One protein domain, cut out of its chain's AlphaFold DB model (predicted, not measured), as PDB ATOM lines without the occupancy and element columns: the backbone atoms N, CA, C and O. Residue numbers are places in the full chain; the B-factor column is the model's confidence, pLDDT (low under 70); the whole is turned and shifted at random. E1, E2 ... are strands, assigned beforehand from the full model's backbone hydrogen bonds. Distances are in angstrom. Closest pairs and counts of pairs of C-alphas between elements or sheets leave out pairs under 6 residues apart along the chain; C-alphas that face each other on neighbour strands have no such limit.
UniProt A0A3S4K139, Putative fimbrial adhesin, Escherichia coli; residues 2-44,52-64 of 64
ATOM      1  N   ARG A   2     187.320 203.221 177.162       94.12
ATOM      2  CA  ARG A   2     186.178 202.842 176.336       94.12
ATOM      3  C   ARG A   2     185.109 202.276 177.268       94.12
ATOM      4  O   ARG A   2     185.461 201.554 178.198       94.12
ATOM      5  N   ILE A   3     183.846 202.639 177.066       95.81
ATOM      6  CA  ILE A   3     182.713 202.074 177.809       95.81
ATOM      7  C   ILE A   3     181.767 201.471 176.785       95.81
ATOM      8  O   ILE A   3     181.382 202.173 175.855       95.81
ATOM      9  N   THR A   4     181.381 200.217 176.968       97.00
ATOM     10  CA  THR A   4     180.498 199.488 176.055       97.00
ATOM     11  C   THR A   4     179.227 199.087 176.790       97.00
ATOM     12  O   THR A   4     179.279 198.489 177.868       97.00
ATOM     13  N   ASP A   5     178.080 199.435 176.214       96.19
ATOM     14  CA  ASP A   5     176.762 199.042 176.708       96.19
ATOM     15  C   ASP A   5     176.530 197.562 176.429       96.19
ATOM     16  O   ASP A   5     176.504 197.142 175.275       96.19
ATOM     17  N   GLN A   6     176.334 196.762 177.473       97.12
ATOM     18  CA  GLN A   6     176.184 195.317 177.309       97.12
ATOM     19  C   GLN A   6     174.846 194.930 176.672       97.12
ATOM     20  O   GLN A   6     174.711 193.828 176.141       97.12
ATOM     21  N   LYS A   7     173.857 195.831 176.671       93.50
ATOM     22  CA  LYS A   7     172.576 195.595 176.007       93.50
ATOM     23  C   LYS A   7     172.659 195.833 174.502       93.50
ATOM     24  O   LYS A   7     172.125 195.024 173.752       93.50
ATOM     25  N   THR A   8     173.264 196.942 174.063       95.06
ATOM     26  CA  THR A   8     173.347 197.274 172.623       95.06
ATOM     27  C   THR A   8     174.635 196.795 171.960       95.06
ATOM     28  O   THR A   8     174.692 196.751 170.739       95.06
ATOM     29  N   GLN A   9     175.639 196.394 172.748       96.38
ATOM     30  CA  GLN A   9     176.995 196.047 172.297       96.38
ATOM     31  C   GLN A   9     177.714 197.205 171.581       96.38
ATOM     32  O   GLN A   9     178.694 197.002 170.868       96.38
ATOM     33  N   GLU A  10     177.248 198.436 171.799       96.00
ATOM     34  CA  GLU A  10     177.826 199.651 171.230       96.00
ATOM     35  C   GLU A  10     178.628 200.415 172.279       96.00
ATOM     36  O   GLU A  10     178.313 200.415 173.477       96.00
ATOM     37  N   ASP A  11     179.631 201.138 171.798       95.81
ATOM     38  CA  ASP A  11     180.394 202.051 172.629       95.81
ATOM     39  C   ASP A  11     179.578 203.288 172.996       95.81
ATOM     40  O   ASP A  11     178.755 203.791 172.231       95.81
ATOM     41  N   ILE A  12     179.824 203.797 174.196       95.00
ATOM     42  CA  ILE A  12     179.261 205.054 174.661       95.00
ATOM     43  C   ILE A  12     180.037 206.210 174.047       95.00
ATOM     44  O   ILE A  12     181.222 206.406 174.325       95.00
ATOM     45  N   GLU A  13     179.329 207.032 173.278       95.31
ATOM     46  CA  GLU A  13     179.807 208.353 172.894       95.31
ATOM     47  C   GLU A  13     179.677 209.313 174.084       95.31
ATOM     48  O   GLU A  13     178.587 209.590 174.591       95.31
ATOM     49  N   PHE A  14     180.814 209.808 174.576       93.62
ATOM     50  CA  PHE A  14     180.835 210.725 175.712       93.62
ATOM     51  C   PHE A  14     180.130 212.045 175.383       93.62
ATOM     52  O   PHE A  14     180.238 212.567 174.275       93.62
ATOM     53  N   ASN A  15     179.471 212.621 176.391       94.38
ATOM     54  CA  ASN A  15     178.723 213.882 176.295       94.38
ATOM     55  C   ASN A  15     177.555 213.855 175.297       94.38
ATOM     56  O   ASN A  15     177.062 214.913 174.908       94.38
ATOM     57  N   GLN A  16     177.084 212.665 174.921       94.69
ATOM     58  CA  GLN A  16     175.876 212.496 174.127       94.69
ATOM     59  C   GLN A  16     174.755 211.855 174.937       94.69
ATOM     60  O   GLN A  16     174.980 211.100 175.884       94.69
ATOM     61  N   PHE A  17     173.520 212.181 174.561       91.56
ATOM     62  CA  PHE A  17     172.353 211.516 175.115       91.56
ATOM     63  C   PHE A  17     172.243 210.106 174.535       91.56
ATOM     64  O   PHE A  17     172.261 209.925 173.320       91.56
ATOM     65  N   LYS A  18     172.046 209.119 175.410       91.19
ATOM     66  CA  LYS A  18     171.680 207.755 175.034       91.19
ATOM     67  C   LYS A  18     170.434 207.356 175.808       91.19
ATOM     68  O   LYS A  18     170.353 207.590 177.015       91.19
ATOM     69  N   LEU A  19     169.469 206.742 175.125       89.75
ATOM     70  CA  LEU A  19     168.255 206.253 175.771       89.75
ATOM     71  C   LEU A  19     168.614 205.194 176.823       89.75
ATOM     72  O   LEU A  19     169.048 204.094 176.485       89.75
ATOM     73  N   PHE A  20     168.392 205.518 178.098       88.38
ATOM     74  CA  PHE A  20     168.633 204.583 179.193       88.38
ATOM     75  C   PHE A  20     167.518 203.543 179.281       88.38
ATOM     76  O   PHE A  20     167.773 202.349 179.149       88.38
ATOM     77  N   SER A  21     166.267 203.972 179.456       85.00
ATOM     78  CA  SER A  21     165.091 203.099 179.487       85.00
ATOM     79  C   SER A  21     163.822 203.882 179.157       85.00
ATOM     80  O   SER A  21     163.813 205.107 179.249       85.00
ATOM     81  N   THR A  22     162.751 203.165 178.826       80.56
ATOM     82  CA  THR A  22     161.407 203.723 178.643       80.56
ATOM     83  C   THR A  22     160.528 203.261 179.797       80.56
ATOM     84  O   THR A  22     160.469 202.063 180.078       80.56
ATOM     85  N   TYR A  23     159.865 204.196 180.475       73.81
ATOM     86  CA  TYR A  23     158.834 203.875 181.458       73.81
ATOM     87  C   TYR A  23     157.510 203.609 180.738       73.81
ATOM     88  O   TYR A  23     157.080 204.421 179.920       73.81
ATOM     89  N   ILE A  24     156.866 202.480 181.037       75.06
ATOM     90  CA  ILE A  24     155.549 202.130 180.497       75.06
ATOM     91  C   ILE A  24     154.566 202.072 181.674       75.06
ATOM     92  O   ILE A  24     154.719 201.204 182.539       75.06
ATOM     93  N   PRO A  25     153.561 202.967 181.736       72.69
ATOM     94  CA  PRO A  25     152.545 202.933 182.783       72.69
ATOM     95  C   PRO A  25     151.875 201.555 182.871       72.69
ATOM     96  O   PRO A  25     151.458 200.995 181.860       72.69
ATOM     97  N   GLY A  26     151.784 200.994 184.077       75.56
ATOM     98  CA  GLY A  26     151.182 199.676 184.311       75.56
ATOM     99  C   GLY A  26     152.109 198.473 184.082       75.56
ATOM    100  O   GLY A  26     151.737 197.365 184.462       75.56
ATOM    101  N   GLN A  27     153.327 198.655 183.548       73.06
ATOM    102  CA  GLN A  27     154.364 197.628 183.676       73.06
ATOM    103  C   GLN A  27     154.907 197.622 185.109       73.06
ATOM    104  O   GLN A  27     155.303 198.649 185.653       73.06
ATOM    105  N   SER A  28     154.966 196.438 185.709       64.62
ATOM    106  CA  SER A  28     155.402 196.184 187.088       64.62
ATOM    107  C   SER A  28     156.896 196.428 187.352       64.62
ATOM    108  O   SER A  28     157.370 196.190 188.463       64.62
ATOM    109  N   ALA A  29     157.663 196.901 186.367       62.28
ATOM    110  CA  ALA A  29     159.089 197.138 186.530       62.28
ATOM    111  C   ALA A  29     159.341 198.455 187.280       62.28
ATOM    112  O   ALA A  29     159.486 199.520 186.685       62.28
ATOM    113  N   ALA A  30     159.435 198.365 188.607       71.31
ATOM    114  CA  ALA A  30     159.861 199.462 189.480       71.31
ATOM    115  C   ALA A  30     161.371 199.778 189.383       71.31
ATOM    116  O   ALA A  30     161.854 200.704 190.031       71.31
ATOM    117  N   MET A  31     162.132 199.004 188.601       81.44
ATOM    118  CA  MET A  31     163.587 199.093 188.500       81.44
ATOM    119  C   MET A  31     164.038 198.926 187.047       81.44
ATOM    120  O   MET A  31     163.571 198.029 186.344       81.44
ATOM    121  N   ALA A  32     164.970 199.776 186.614       83.50
ATOM    122  CA  ALA A  32     165.650 199.659 185.331       83.50
ATOM    123  C   ALA A  32     167.153 199.483 185.571       83.50
ATOM    124  O   ALA A  32     167.807 200.380 186.097       83.50
ATOM    125  N   THR A  33     167.687 198.338 185.150       89.44
ATOM    126  CA  THR A  33     169.121 198.024 185.221       89.44
ATOM    127  C   THR A  33     169.737 198.075 183.821       89.44
ATOM    128  O   THR A  33     169.095 197.719 182.819       89.44
ATOM    129  N   ARG A  34     170.979 198.558 183.744       91.31
ATOM    130  CA  ARG A  34     171.821 198.546 182.545       91.31
ATOM    131  C   ARG A  34     173.245 198.209 182.945       91.31
ATOM    132  O   ARG A  34     173.784 198.835 183.855       91.31
ATOM    133  N   ASP A  35     173.825 197.269 182.218       95.81
ATOM    134  CA  ASP A  35     175.185 196.810 182.445       95.81
ATOM    135  C   ASP A  35     176.124 197.460 181.431       95.81
ATOM    136  O   ASP A  35     175.820 197.562 180.238       95.81
ATOM    137  N   TYR A  36     177.282 197.896 181.917       95.81
ATOM    138  CA  TYR A  36     178.332 198.504 181.112       95.81
ATOM    139  C   TYR A  36     179.659 197.818 181.413       95.81
ATOM    140  O   TYR A  36     179.949 197.483 182.560       95.81
ATOM    141  N   GLN A  37     180.489 197.667 180.387       97.56
ATOM    142  CA  GLN A  37     181.874 197.236 180.527       97.56
ATOM    143  C   GLN A  37     182.793 198.422 180.261       97.56
ATOM    144  O   GLN A  37     182.590 199.149 179.292       97.56
ATOM    145  N   ALA A  38     183.805 198.610 181.106       95.94
ATOM    146  CA  ALA A  38     184.821 199.637 180.923       95.94
ATOM    147  C   ALA A  38     186.183 198.998 180.636       95.94
ATOM    148  O   ALA A  38     186.599 198.067 181.322       95.94
ATOM    149  N   GLU A  39     186.891 199.540 179.648       95.00
ATOM    150  CA  GLU A  39     188.237 199.115 179.267       95.00
ATOM    151  C   GLU A  39     189.177 200.323 179.187       95.00
ATOM    152  O   GLU A  39     188.834 201.391 178.658       95.00
ATOM    153  N   LEU A  40     190.393 200.176 179.715       92.06
ATOM    154  CA  LEU A  40     191.447 201.169 179.550       92.06
ATOM    155  C   LEU A  40     192.197 200.907 178.246       92.06
ATOM    156  O   LEU A  40     192.899 199.916 178.099       92.06
ATOM    157  N   THR A  41     192.073 201.851 177.323       88.31
ATOM    158  CA  THR A  41     192.796 201.874 176.055       88.31
ATOM    159  C   THR A  41     193.870 202.957 176.089       88.31
ATOM    160  O   THR A  41     193.642 204.041 176.643       88.31
ATOM    161  N   GLN A  42     195.034 202.679 175.494       88.19
ATOM    162  CA  GLN A  42     196.079 203.685 175.302       88.19
ATOM    163  C   GLN A  42     195.555 204.793 174.386       88.19
ATOM    164  O   GLN A  42     194.911 204.521 173.371       88.19
ATOM    165  N   LYS A  43     195.838 206.050 174.735       86.69
ATOM    166  CA  LYS A  43     195.522 207.177 173.863       86.69
ATOM    167  C   LYS A  43     196.445 207.134 172.633       86.69
ATOM    168  O   LYS A  43     197.665 207.148 172.809       86.69
ATOM    169  N   PRO A  44     195.906 207.067 171.402       89.12
ATOM    170  CA  PRO A  44     196.732 207.015 170.201       89.12
ATOM    171  C   PRO A  44     197.659 208.229 170.108       89.12
ATOM    172  O   PRO A  44     197.226 209.358 170.325       89.12
ATOM    173  N   PRO A  52     200.106 205.671 189.320       94.19
ATOM    174  CA  PRO A  52     198.695 205.729 189.665       94.19
ATOM    175  C   PRO A  52     197.907 206.514 188.614       94.19
ATOM    176  O   PRO A  52     198.337 207.572 188.157       94.19
ATOM    177  N   PHE A  53     196.731 206.006 188.266       90.94
ATOM    178  CA  PHE A  53     195.805 206.649 187.346       90.94
ATOM    179  C   PHE A  53     194.421 206.712 187.984       90.94
ATOM    180  O   PHE A  53     193.948 205.728 188.551       90.94
ATOM    181  N   GLN A  54     193.763 207.860 187.851       92.69
ATOM    182  CA  GLN A  54     192.373 208.056 188.241       92.69
ATOM    183  C   GLN A  54     191.637 208.788 187.120       92.69
ATOM    184  O   GLN A  54     192.178 209.704 186.496       92.69
ATOM    185  N   LYS A  55     190.390 208.385 186.874       91.50
ATOM    186  CA  LYS A  55     189.473 209.085 185.979       91.50
ATOM    187  C   LYS A  55     188.053 208.973 186.507       91.50
ATOM    188  O   LYS A  55     187.576 207.868 186.747       91.50
ATOM    189  N   ASP A  56     187.382 210.112 186.596       93.88
ATOM    190  CA  ASP A  56     185.996 210.181 187.037       93.88
ATOM    191  C   ASP A  56     185.043 210.119 185.832       93.88
ATOM    192  O   ASP A  56     185.350 210.597 184.734       93.88
ATOM    193  N   LEU A  57     183.872 209.517 186.040       92.06
ATOM    194  CA  LEU A  57     182.774 209.454 185.079       92.06
ATOM    195  C   LEU A  57     181.511 209.991 185.749       92.06
ATOM    196  O   LEU A  57     181.127 209.522 186.817       92.06
ATOM    197  N   ILE A  58     180.841 210.942 185.100       94.44
ATOM    198  CA  ILE A  58     179.567 211.491 185.571       94.44
ATOM    199  C   ILE A  58     178.453 210.929 184.693       94.44
ATOM    200  O   ILE A  58     178.464 211.113 183.477       94.44
ATOM    201  N   VAL A  59     177.475 210.270 185.312       92.38
ATOM    202  CA  VAL A  59     176.272 209.775 184.635       92.38
ATOM    203  C   VAL A  59     175.116 210.718 184.944       92.38
ATOM    204  O   VAL A  59     174.775 210.925 186.108       92.38
ATOM    205  N   LYS A  60     174.505 211.292 183.904       93.56
ATOM    206  CA  LYS A  60     173.331 212.164 184.034       93.56
ATOM    207  C   LYS A  60     172.094 211.456 183.494       93.56
ATOM    208  O   LYS A  60     172.008 211.187 182.300       93.56
ATOM    209  N   ILE A  61     171.127 211.201 184.372       88.31
ATOM    210  CA  ILE A  61     169.811 210.676 184.002       88.31
ATOM    211  C   ILE A  61     168.840 211.848 183.897       88.31
ATOM    212  O   ILE A  61     168.737 212.654 184.821       88.31
ATOM    213  N   ASN A  62     168.150 211.957 182.764       86.44
ATOM    214  CA  ASN A  62     167.103 212.953 182.548       86.44
ATOM    215  C   ASN A  62     165.761 212.233 182.416       86.44
ATOM    216  O   ASN A  62     165.674 211.215 181.730       86.44
ATOM    217  N   TYR A  63     164.737 212.777 183.068       80.69
ATOM    218  CA  TYR A  63     163.355 212.332 182.929       80.69
ATOM    219  C   TYR A  63     162.664 213.233 181.905       80.69
ATOM    220  O   TYR A  63     162.850 214.452 181.942       80.69
ATOM    221  N   HIS A  64     161.912 212.619 180.997       71.81
ATOM    222  CA  HIS A  64     161.042 213.303 180.044       71.81
ATOM    223  C   HIS A  64     159.587 213.056 180.420       71.81
ATOM    224  O   HIS A  64     159.291 211.911 180.837       71.81
TER     225      HIS A  64
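What this domain is: This is residues 2 to 44 and 52 to 64 of the 64 residues of the protein "Putative fimbrial adhesin" of Escherichia coli (UniProt A0A3S4K139). There is little regular structure here: a small hairpin of two short strands, E1 and E2, joined by a long loop, residues 6 to 35, from which residues 24 to 30 stick out at one end. Beyond a cut, residues 52 to 64 make an extended stretch along the long axis. The printed part has 56 residues, with strands E1 then E2 in one antiparallel sheet; the class is all strand, with 8 residues in named elements. It is a loose rod, radius of gyration of the C-alphas 14.4 A, spanning 47 by 20 by 20 A.

Where its parts are: Find C-alpha 2 at (186.178, 202.842, 176.336); E1, residues 2 to 5, runs 10.2 A from there. E2, residues 36 to 39, runs 10.1 A to C-alpha 39 at (188.237, 199.115, 179.267).

How they stand to each other: The hairpin strands E1 and E2 are antiparallel at 160 degrees. C-alphas 3 and 38 face each other at 4.5 A. Look for N 2 and O 39, within hydrogen-bond range at 2.8 A.

The domain as a whole: The C-alphas farthest apart, of Gly 26 and Pro 44, are 48.2 A apart. Residues 45 to 51 are not printed; C-alphas 44 and 52 are 19.6 A apart. The E1 to E2 link is long. Residues 28 to 29 are under pLDDT 70.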